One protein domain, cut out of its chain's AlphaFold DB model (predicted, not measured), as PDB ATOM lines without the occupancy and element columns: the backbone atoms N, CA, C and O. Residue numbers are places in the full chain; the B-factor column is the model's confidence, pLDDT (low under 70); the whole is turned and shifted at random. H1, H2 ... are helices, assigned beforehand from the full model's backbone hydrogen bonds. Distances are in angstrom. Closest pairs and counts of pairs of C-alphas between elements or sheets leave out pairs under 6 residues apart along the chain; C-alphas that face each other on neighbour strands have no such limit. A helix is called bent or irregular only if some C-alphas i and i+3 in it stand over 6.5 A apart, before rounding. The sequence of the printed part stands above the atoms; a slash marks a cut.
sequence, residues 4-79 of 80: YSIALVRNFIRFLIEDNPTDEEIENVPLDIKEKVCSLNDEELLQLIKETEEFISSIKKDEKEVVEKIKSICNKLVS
ATOM      1  N   TYR A   4      90.740  85.009  94.166       87.44
ATOM      2  CA  TYR A   4      89.757  84.061  93.645       87.44
ATOM      3  C   TYR A   4      88.393  84.235  94.323       87.44
ATOM      4  O   TYR A   4      87.363  84.303  93.659       87.44
ATOM      5  N   SER A   5      88.387  84.386  95.643       88.19
ATOM      6  CA  SER A   5      87.170  84.596  96.422       88.19
ATOM      7  C   SER A   5      86.523  85.942  96.100       88.19
ATOM      8  O   SER A   5      85.307  86.004  95.953       88.19
ATOM      9  N   ILE A   6      87.325  86.997  95.907       90.31
ATOM     10  CA  ILE A   6      86.824  88.301  95.447       90.31
ATOM     11  C   ILE A   6      86.166  88.160  94.070       90.31
ATOM     12  O   ILE A   6      85.070  88.672  93.863       90.31
ATOM     13  N   ALA A   7      86.791  87.436  93.137       91.12
ATOM     14  CA  ALA A   7      86.227  87.215  91.808       91.12
ATOM     15  C   ALA A   7      84.885  86.461  91.859       91.12
ATOM     16  O   ALA A   7      83.946  86.842  91.164       91.12
ATOM     17  N   LEU A   8      84.762  85.437  92.713       91.81
ATOM     18  CA  LEU A   8      83.504  84.711  92.920       91.81
ATOM     19  C   LEU A   8      82.394  85.611  93.472       91.81
ATOM     20  O   LEU A   8      81.285  85.607  92.943       91.81
ATOM     21  N   VAL A   9      82.703  86.413  94.493       93.38
ATOM     22  CA  VAL A   9      81.750  87.370  95.072       93.38
ATOM     23  C   VAL A   9      81.301  88.386  94.023       93.38
ATOM     24  O   VAL A   9      80.106  88.618  93.864       93.38
ATOM     25  N   ARG A  10      82.237  88.950  93.255       92.81
ATOM     26  CA  ARG A  10      81.921  89.913  92.191       92.81
ATOM     27  C   ARG A  10      81.080  89.292  91.077       92.81
ATOM     28  O   ARG A  10      80.158  89.940  90.593       92.81
ATOM     29  N   ASN A  11      81.331  88.035  90.709       93.44
ATOM     30  CA  ASN A  11      80.492  87.308  89.751       93.44
ATOM     31  C   ASN A  11      79.066  87.116  90.275       93.44
ATOM     32  O   ASN A  11      78.114  87.283  89.520       93.44
ATOM     33  N   PHE A  12      78.912  86.810  91.562       94.88
ATOM     34  CA  PHE A  12      77.597  86.695  92.182       94.88
ATOM     35  C   PHE A  12      76.866  88.043  92.248       94.88
ATOM     36  O   PHE A  12      75.699  88.127  91.879       94.88
ATOM     37  N   ILE A  13      77.551  89.120  92.640       94.06
ATOM     38  CA  ILE A  13      76.983  90.477  92.628       94.06
ATOM     39  C   ILE A  13      76.544  90.861  91.210       94.06
ATOM     40  O   ILE A  13      75.420  91.313  91.012       94.06
ATOM     41  N   ARG A  14      77.402  90.622  90.212       93.00
ATOM     42  CA  ARG A  14      77.091  90.846  88.797       93.00
ATOM     43  C   ARG A  14      75.834  90.087  88.374       93.00
ATOM     44  O   ARG A  14      74.951  90.692  87.782       93.00
ATOM     45  N   PHE A  15      75.738  88.807  88.722       92.88
ATOM     46  CA  PHE A  15      74.561  87.975  88.471       92.88
ATOM     47  C   PHE A  15      73.287  88.589  89.078       92.88
ATOM     48  O   PHE A  15      72.278  88.721  88.393       92.88
ATOM     49  N   LEU A  16      73.333  89.079  90.323       91.94
ATOM     50  CA  LEU A  16      72.187  89.755  90.946       91.94
ATOM     51  C   LEU A  16      71.773  91.059  90.233       91.94
ATOM     52  O   LEU A  16      70.583  91.415  90.226       91.94
ATOM     53  N   ILE A  17      72.744  91.780  89.670       89.38
ATOM     54  CA  ILE A  17      72.538  93.079  89.023       89.38
ATOM     55  C   ILE A  17      72.064  92.924  87.575       89.38
ATOM     56  O   ILE A  17      71.008  93.464  87.245       89.38
ATOM     57  N   GLU A  18      72.813  92.206  86.734       88.56
ATOM     58  CA  GLU A  18      72.550  92.092  85.292       88.56
ATOM     59  C   GLU A  18      71.438  91.092  84.976       88.56
ATOM     60  O   GLU A  18      70.524  91.413  84.217       88.56
ATOM     61  N   ASP A  19      71.482  89.909  85.592       87.25
ATOM     62  CA  ASP A  19      70.604  88.798  85.207       87.25
ATOM     63  C   ASP A  19      69.271  88.829  85.969       87.25
ATOM     64  O   ASP A  19      68.305  88.183  85.573       87.25
ATOM     65  N   ASN A  20      69.200  89.622  87.047       85.00
ATOM     66  CA  ASN A  20      68.035  89.762  87.921       85.00
ATOM     67  C   ASN A  20      67.357  88.412  88.257       85.00
ATOM     68  O   ASN A  20      66.163  88.238  87.997       85.00
ATOM     69  N   PRO A  21      68.107  87.470  88.851       91.81
ATOM     70  CA  PRO A  21      67.681  86.091  89.007       91.81
ATOM     71  C   PRO A  21      66.512  85.952  89.972       91.81
ATOM     72  O   PRO A  21      66.355  86.739  90.923       91.81
ATOM     73  N   THR A  22      65.739  84.901  89.721       91.81
ATOM     74  CA  THR A  22      64.700  84.361  90.594       91.81
ATOM     75  C   THR A  22      65.299  83.746  91.863       91.81
ATOM     76  O   THR A  22      66.489  83.435  91.927       91.81
ATOM     77  N   ASP A  23      64.466  83.546  92.887       88.88
ATOM     78  CA  ASP A  23      64.893  82.909  94.140       88.88
ATOM     79  C   ASP A  23      65.417  81.475  93.914       88.88
ATOM     80  O   ASP A  23      66.427  81.103  94.504       88.88
ATOM     81  N   GLU A  24      64.813  80.708  92.999       91.88
ATOM     82  CA  GLU A  24      65.256  79.351  92.631       91.88
ATOM     83  C   GLU A  24      66.659  79.356  91.996       91.88
ATOM     84  O   GLU A  24      67.514  78.524  92.308       91.88
ATOM     85  N   GLU A  25      66.949  80.321  91.121       93.19
ATOM     86  CA  GLU A  25      68.280  80.458  90.520       93.19
ATOM     87  C   GLU A  25      69.340  80.840  91.566       93.19
ATOM     88  O   GLU A  25      70.478  80.376  91.488       93.19
ATOM     89  N   ILE A  26      68.969  81.633  92.575       92.69
ATOM     90  CA  ILE A  26      69.843  81.976  93.706       92.69
ATOM     91  C   ILE A  26      70.085  80.756  94.607       92.69
ATOM     92  O   ILE A  26      71.205  80.557  95.089       92.69
ATOM     93  N   GLU A  27      69.077  79.913  94.835       89.75
ATOM     94  CA  GLU A  27      69.228  78.673  95.609       89.75
ATOM     95  C   GLU A  27      70.261  77.732  94.981       89.75
ATOM     96  O   GLU A  27      71.100  77.185  95.703       89.75
ATOM     97  N   ASN A  28      70.274  77.650  93.648       92.12
ATOM     98  CA  ASN A  28      71.222  76.848  92.873       92.12
ATOM     99  C   ASN A  28      72.670  77.377  92.895       92.12
ATOM    100  O   ASN A  28      73.589  76.660  92.488       92.12
ATOM    101  N   VAL A  29      72.910  78.601  93.379       93.12
ATOM    102  CA  VAL A  29      74.276  79.104  93.580       93.12
ATOM    103  C   VAL A  29      74.959  78.295  94.690       93.12
ATOM    104  O   VAL A  29      74.363  78.109  95.758       93.12
ATOM    105  N   PRO A  30      76.212  77.840  94.482       93.81
ATOM    106  CA  PRO A  30      76.977  77.112  95.489       93.81
ATOM    107  C   PRO A  30      76.966  77.786  96.868       93.81
ATOM    108  O   PRO A  30      77.112  79.007  96.989       93.81
ATOM    109  N   LEU A  31      76.781  76.977  97.916       91.50
ATOM    110  CA  LEU A  31      76.666  77.460  99.293       91.50
ATOM    111  C   LEU A  31      77.906  78.245  99.735       91.50
ATOM    112  O   LEU A  31      77.764  79.290 100.356       91.50
ATOM    113  N   ASP A  32      79.101  77.805  99.344       90.75
ATOM    114  CA  ASP A  32      80.364  78.464  99.685       90.75
ATOM    115  C   ASP A  32      80.454  79.896  99.130       90.75
ATOM    116  O   ASP A  32      81.026  80.775  99.772       90.75
ATOM    117  N   ILE A  33      79.864  80.162  97.960       92.56
ATOM    118  CA  ILE A  33      79.777  81.515  97.391       92.56
ATOM    119  C   ILE A  33      78.823  82.371  98.224       92.56
ATOM    120  O   ILE A  33      79.164  83.503  98.573       92.56
ATOM    121  N   LYS A  34      77.654  81.825  98.575       92.62
ATOM    122  CA  LYS A  34      76.662  82.522  99.402       92.62
ATOM    123  C   LYS A  34      77.229  82.847 100.789       92.62
ATOM    124  O   LYS A  34      77.177  83.999 101.206       92.62
ATOM    125  N   GLU A  35      77.871  81.887 101.452       91.62
ATOM    126  CA  GLU A  35      78.542  82.082 102.744       91.62
ATOM    127  C   GLU A  35      79.649  83.141 102.670       91.62
ATOM    128  O   GLU A  35      79.731  84.009 103.540       91.62
ATOM    129  N   LYS A  36      80.474  83.130 101.612       91.56
ATOM    130  CA  LYS A  36      81.515  84.151 101.404       91.56
ATOM    131  C   LYS A  36      80.917  85.551 101.323       91.56
ATOM    132  O   LYS A  36      81.415  86.451 101.994       91.56
ATOM    133  N   VAL A  37      79.857  85.732 100.537       93.81
ATOM    134  CA  VAL A  37      79.165  87.024 100.408       93.81
ATOM    135  C   VAL A  37      78.569  87.447 101.751       93.81
ATOM    136  O   VAL A  37      78.743  88.589 102.158       93.81
ATOM    137  N   CYS A  38      77.931  86.523 102.470       92.75
ATOM    138  CA  CYS A  38      77.305  86.794 103.765       92.75
ATOM    139  C   CYS A  38      78.292  87.017 104.917       92.75
ATOM    140  O   CYS A  38      77.895  87.507 105.970       92.75
ATOM    141  N   SER A  39      79.570  86.671 104.734       91.75
ATOM    142  CA  SER A  39      80.635  86.946 105.706       91.75
ATOM    143  C   SER A  39      81.205  88.366 105.620       91.75
ATOM    144  O   SER A  39      81.952  88.777 106.508       91.75
ATOM    145  N   LEU A  40      80.875  89.103 104.556       92.19
ATOM    146  CA  LEU A  40      81.307  90.481 104.357       92.19
ATOM    147  C   LEU A  40      80.531  91.437 105.255       92.19
ATOM    148  O   LEU A  40      79.328  91.274 105.466       92.19
ATOM    149  N   ASN A  41      81.204  92.482 105.730       92.19
ATOM    150  CA  ASN A  41      80.503  93.598 106.352       92.19
ATOM    151  C   ASN A  41      79.887  94.544 105.299       92.19
ATOM    152  O   ASN A  41      80.213  94.483 104.112       92.19
ATOM    153  N   ASP A  42      79.009  95.442 105.750       89.56
ATOM    154  CA  ASP A  42      78.279  96.371 104.877       89.56
ATOM    155  C   ASP A  42      79.207  97.273 104.038       89.56
ATOM    156  O   ASP A  42      78.896  97.554 102.882       89.56
ATOM    157  N   GLU A  43      80.345  97.714 104.585       91.94
ATOM    158  CA  GLU A  43      81.297  98.572 103.865       91.94
ATOM    159  C   GLU A  43      82.020  97.800 102.754       91.94
ATOM    160  O   GLU A  43      82.114  98.280 101.623       91.94
ATOM    161  N   GLU A  44      82.490  96.585 103.054       92.44
ATOM    162  CA  GLU A  44      83.140  95.702 102.078       92.44
ATOM    163  C   GLU A  44      82.178  95.312 100.955       92.44
ATOM    164  O   GLU A  44      82.546  95.336  99.777       92.44
ATOM    165  N   LEU A  45      80.936  94.983 101.311       92.44
ATOM    166  CA  LEU A  45      79.904  94.620 100.352       92.44
ATOM    167  C   LEU A  45      79.579  95.790  99.420       92.44
ATOM    168  O   LEU A  45      79.546  95.615  98.203       92.44
ATOM    169  N   LEU A  46      79.397  96.990  99.977       92.44
ATOM    170  CA  LEU A  46      79.125  98.196  99.201       92.44
ATOM    171  C   LEU A  46      80.268  98.517  98.230       92.44
ATOM    172  O   LEU A  46      80.021  98.858  97.073       92.44
ATOM    173  N   GLN A  47      81.514  98.389  98.685       92.31
ATOM    174  CA  GLN A  47      82.689  98.616  97.849       92.31
ATOM    175  C   GLN A  47      82.749  97.619  96.684       92.31
ATOM    176  O   GLN A  47      82.965  98.021  95.543       92.31
ATOM    177  N   LEU A  48      82.492  96.333  96.936       92.75
ATOM    178  CA  LEU A  48      82.477  95.311  95.886       92.75
ATOM    179  C   LEU A  48      81.320  95.491  94.900       92.75
ATOM    180  O   LEU A  48      81.491  95.187  93.718       92.75
ATOM    181  N   ILE A  49      80.167  95.993  95.352       92.69
ATOM    182  CA  ILE A  49      79.053  96.364  94.471       92.69
ATOM    183  C   ILE A  49      79.488  97.487  93.535       92.69
ATOM    184  O   ILE A  49      79.419  97.300  92.324       92.69
ATOM    185  N   LYS A  50      80.031  98.584  94.075       90.38
ATOM    186  CA  LYS A  50      80.533  99.719  93.285       90.38
ATOM    187  C   LYS A  50      81.571  99.305  92.265       90.38
ATOM    188  O   LYS A  50      81.437  99.607  91.084       90.38
ATOM    189  N   GLU A  51      82.581  98.566  92.714       90.25
ATOM    190  CA  GLU A  51      83.604  98.044  91.820       90.25
ATOM    191  C   GLU A  51      82.963  97.186  90.740       90.25
ATOM    192  O   GLU A  51      83.274  97.359  89.577       90.25
ATOM    193  N   THR A  52      82.039  96.287  91.077       90.81
ATOM    194  CA  THR A  52      81.373  95.448  90.072       90.81
ATOM    195  C   THR A  52      80.577  96.280  89.066       90.81
ATOM    196  O   THR A  52      80.691  96.022  87.868       90.81
ATOM    197  N   GLU A  53      79.857  97.306  89.522       87.94
ATOM    198  CA  GLU A  53      79.115  98.242  88.674       87.94
ATOM    199  C   GLU A  53      80.006  99.016  87.690       87.94
ATOM    200  O   GLU A  53      79.578  99.307  86.574       87.94
ATOM    201  N   GLU A  54      81.258  99.310  88.052       85.75
ATOM    202  CA  GLU A  54      82.220  99.962  87.153       85.75
ATOM    203  C   GLU A  54      82.633  99.083  85.961       85.75
ATOM    204  O   GLU A  54      82.999  99.617  84.910       85.75
ATOM    205  N   PHE A  55      82.575  97.751  86.093       80.88
ATOM    206  CA  PHE A  55      82.989  96.818  85.032       80.88
ATOM    207  C   PHE A  55      81.827  96.215  84.236       80.88
ATOM    208  O   PHE A  55      82.074  95.640  83.174       80.88
ATOM    209  N   ILE A  56      80.585  96.324  84.712       82.31
ATOM    210  CA  ILE A  56      79.410  95.845  83.972       82.31
ATOM    211  C   ILE A  56      78.902  96.932  83.024       82.31
ATOM    212  O   ILE A  56      78.768  98.108  83.367       82.31
ATOM    213  N   SER A  57      78.637  96.548  81.778       60.72
ATOM    214  CA  SER A  57      78.176  97.486  80.767       60.72
ATOM    215  C   SER A  57      76.659  97.608  80.848       60.72
ATOM    216  O   SER A  57      75.950  96.685  80.460       60.72
ATOM    217  N   SER A  58      76.171  98.797  81.199       62.47
ATOM    218  CA  SER A  58      74.820  99.305  80.871       62.47
ATOM    219  C   SER A  58      73.719  99.182  81.932       62.47
ATOM    220  O   SER A  58      72.641  99.727  81.699       62.47
ATOM    221  N   ILE A  59      73.954  98.563  83.093       67.31
ATOM    222  CA  ILE A  59      72.946  98.468  84.164       67.31
ATOM    223  C   ILE A  59      73.544  99.013  85.460       67.31
ATOM    224  O   ILE A  59      74.481  98.440  86.001       67.31
ATOM    225  N   LYS A  60      72.991 100.128  85.946       71.44
ATOM    226  CA  LYS A  60      73.223 100.626  87.306       71.44
ATOM    227  C   LYS A  60      71.980 100.325  88.125       71.44
ATOM    228  O   LYS A  60      70.897 100.768  87.733       71.44
ATOM    229  N   LYS A  61      72.122  99.567  89.209       76.38
ATOM    230  CA  LYS A  61      71.038  99.381  90.178       76.38
ATOM    231  C   LYS A  61      71.257 100.327  91.351       76.38
ATOM    232  O   LYS A  61      72.313 100.930  91.500       76.38
ATOM    233  N   ASP A  62      70.229 100.512  92.172       84.06
ATOM    234  CA  ASP A  62      70.453 101.156  93.461       84.06
ATOM    235  C   ASP A  62      71.306 100.208  94.315       84.06
ATOM    236  O   ASP A  62      70.876  99.102  94.647       84.06
ATOM    237  N   GLU A  63      72.520 100.635  94.664       83.62
ATOM    238  CA  GLU A  63      73.451  99.885  95.513       83.62
ATOM    239  C   GLU A  63      72.762  99.386  96.793       83.62
ATOM    240  O   GLU A  63      73.000  98.260  97.232       83.62
ATOM    241  N   LYS A  64      71.855 100.190  97.368       84.81
ATOM    242  CA  LYS A  64      71.101  99.804  98.566       84.81
ATOM    243  C   LYS A  64      70.147  98.649  98.300       84.81
ATOM    244  O   LYS A  64      70.034  97.768  99.142       84.81
ATOM    245  N   GLU A  65      69.490  98.622  97.145       88.00
ATOM    246  CA  GLU A  65      68.601  97.520  96.763       88.00
ATOM    247  C   GLU A  65      69.386  96.209  96.631       88.00
ATOM    248  O   GLU A  65      68.939  95.160  97.096       88.00
ATOM    249  N   VAL A  66      70.594  96.274  96.061       89.06
ATOM    250  CA  VAL A  66      71.484  95.112  95.934       89.06
ATOM    251  C   VAL A  66      71.943  94.624  97.309       89.06
ATOM    252  O   VAL A  66      71.887  93.422  97.574       89.06
ATOM    253  N   VAL A  67      72.331  95.536  98.209       91.00
ATOM    254  CA  VAL A  67      72.687  95.201  99.598       91.00
ATOM    255  C   VAL A  67      71.516  94.533 100.321       91.00
ATOM    256  O   VAL A  67      71.700  93.476 100.921       91.00
ATOM    257  N   GLU A  68      70.309  95.093 100.237       91.25
ATOM    258  CA  GLU A  68      69.122  94.518 100.883       91.25
ATOM    259  C   GLU A  68      68.755  93.144 100.301       91.25
ATOM    260  O   GLU A  68      68.431  92.221 101.053       91.25
ATOM    261  N   LYS A  69      68.882  92.957  98.978       90.50
ATOM    262  CA  LYS A  69      68.693  91.644  98.340       90.50
ATOM    263  C   LYS A  69      69.699  90.627  98.882       90.50
ATOM    264  O   LYS A  69      69.304  89.526  99.257       90.50
ATOM    265  N   ILE A  70      70.974  90.997  98.985       92.88
ATOM    266  CA  ILE A  70      72.020  90.126  99.537       92.88
ATOM    267  C   ILE A  70      71.742  89.793 101.006       92.88
ATOM    268  O   ILE A  70      71.781  88.623 101.377       92.88
ATOM    269  N   LYS A  71      71.364  90.773 101.831       91.81
ATOM    270  CA  LYS A  71      70.987  90.533 103.234       91.81
ATOM    271  C   LYS A  71      69.790  89.595 103.363       91.81
ATOM    272  O   LYS A  71      69.793  88.720 104.225       91.81
ATOM    273  N   SER A  72      68.790  89.733 102.493       91.81
ATOM    274  CA  SER A  72      67.650  88.812 102.449       91.81
ATOM    275  C   SER A  72      68.094  87.374 102.162       91.81
ATOM    276  O   SER A  72      67.677  86.458 102.868       91.81
ATOM    277  N   ILE A  73      68.996  87.182 101.191       92.25
ATOM    278  CA  ILE A  73      69.589  85.874 100.874       92.25
ATOM    279  C   ILE A  73      70.334  85.317 102.094       92.25
ATOM    280  O   ILE A  73      70.119  84.169 102.471       92.25
ATOM    281  N   CYS A  74      71.147  86.138 102.759       91.88
ATOM    282  CA  CYS A  74      71.896  85.731 103.947       91.88
ATOM    283  C   CYS A  74      70.996  85.322 105.116       91.88
ATOM    284  O   CYS A  74      71.258  84.320 105.771       91.88
ATOM    285  N   ASN A  75      69.902  86.046 105.354       89.69
ATOM    286  CA  ASN A  75      68.953  85.709 106.414       89.69
ATOM    287  C   ASN A  75      68.240  84.371 106.166       89.69
ATOM    288  O   ASN A  75      67.965  83.643 107.122       89.69
ATOM    289  N   LYS A  76      67.961  84.030 104.899       86.94
ATOM    290  CA  LYS A  76      67.393  82.722 104.534       86.94
ATOM    291  C   LYS A  76      68.362  81.580 104.870       86.94
ATOM    292  O   LYS A  76      67.920  80.585 105.421       86.94
ATOM    293  N   LEU A  77      69.671  81.762 104.663       81.12
ATOM    294  CA  LEU A  77      70.693  80.745 104.979       81.12
ATOM    295  C   LEU A  77      70.831  80.437 106.473       81.12
ATOM    296  O   LEU A  77      71.226  79.336 106.827       81.12
ATOM    297  N   VAL A  78      70.558  81.408 107.348       68.56
ATOM    298  CA  VAL A  78      70.616  81.213 108.812       68.56
ATOM    299  C   VAL A  78      69.335  80.558 109.348       68.56
ATOM    300  O   VAL A  78      69.305  80.101 110.488       68.56
ATOM    301  N   SER A  79      68.262  80.551 108.551       60.19
ATOM    302  CA  SER A  79      66.945  80.040 108.951       60.19
ATOM    303  C   SER A  79      66.708  78.570 108.570       60.19
ATOM    304  O   SER A  79      65.673  78.030 108.963       60.19
TER     305      SER A  79
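What this domain is: This is residues 4 to 79 of the 80 residues of an uncharacterized protein of Sulfurisphaera tokodaii (UniProt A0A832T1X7). Two long helices, H1 and H5, run steeply crosswise to each other, and H3 and H4 each pack on both of them, H3 toward the end of H5 and H4 toward its beginning. Short H2 lies off this four-helix body, nearest to H5, which runs roughly along the longest span. The printed part has 76 residues, with five named helices in the order H1, H2, H3, H4, H5 and no named strand; the class is all helix, its packing mostly crossed. The whole is compact, with a radius of gyration of the C-alphas of 11.4 A, and spans 34 by 24 by 24 A.

Where its parts are: H1, residues 4 to 19, is 21.5 A long, from C-alpha 4 at (89.757, 84.061, 93.645) to C-alpha 19 at (70.604, 88.798, 85.207). It is neither bent nor irregular, but only just: C-alphas 16 and 19 are 6.0 A apart. H5, residues 63 to 78, is 23.1 A long and ends with C-alpha 78 at (70.616, 81.213, 108.812). H4, residues 42 to 55, is 20.4 A long, H3, residues 31 to 38, is 10.4 A, and H2, residues 23 to 27, is 6.2 A.

How they stand to each other: H1 and H5 are the hubs, touching three helices each. They only just touch each other, with 3 pairs of C-alphas within 8 A, the closest being Ile 17 and Val 66 at 7.3 A; they run opposite ways at a steep tilt of 68 degrees, only just short of about perpendicular. H1 touches H3 with residues 5 to 12 alone, about perpendicular at 85 degrees, the closest C-alphas being Val 9 and Val 37 at 5.9 A. H1 touches H4 with residues 10 to 14 alone, the closest C-alphas being Arg 10 and Thr 52 at 6.0 A; they run the same way at a steep tilt of 69.5 degrees, only just short of about perpendicular. H5 touches H4 with residues 63 to 67 alone, opposite ways at a steep tilt of 56 degrees, the closest C-alphas being Glu 63 and Ile 49 at 6.7 A. H5 touches H3 with residues 70 to 74 alone, opposite ways at a steep tilt of 52 degrees, the closest C-alphas being Cys 74 and Cys 38 at 5.5 A. H3 and H4 are close but not clearly touching, the closest C-alphas, of Val 37 and Leu 45, being 7.6 A apart. H2 touches no helix: it and H5 are near each other, with 5 pairs of C-alphas within 10 A, and it is apart from H1, H3 and H4. In H1, H2, H3 and H5 every O i to N i+4 pair is within hydrogen-bond range; in H4, 9 of 10 are.

The domain as a whole: The two C-alphas farthest apart are those of Ser 57 and Ser 79, at 35.0 A. The printed part has no cut. The links H1 to H2, H2 to H3 and H3 to H4 are tight, and that from H4 to H5, with 7 residues, is short. The mean pLDDT of the printed part is 88.3; residues 57 to 59 and 78 to 79 are under 70.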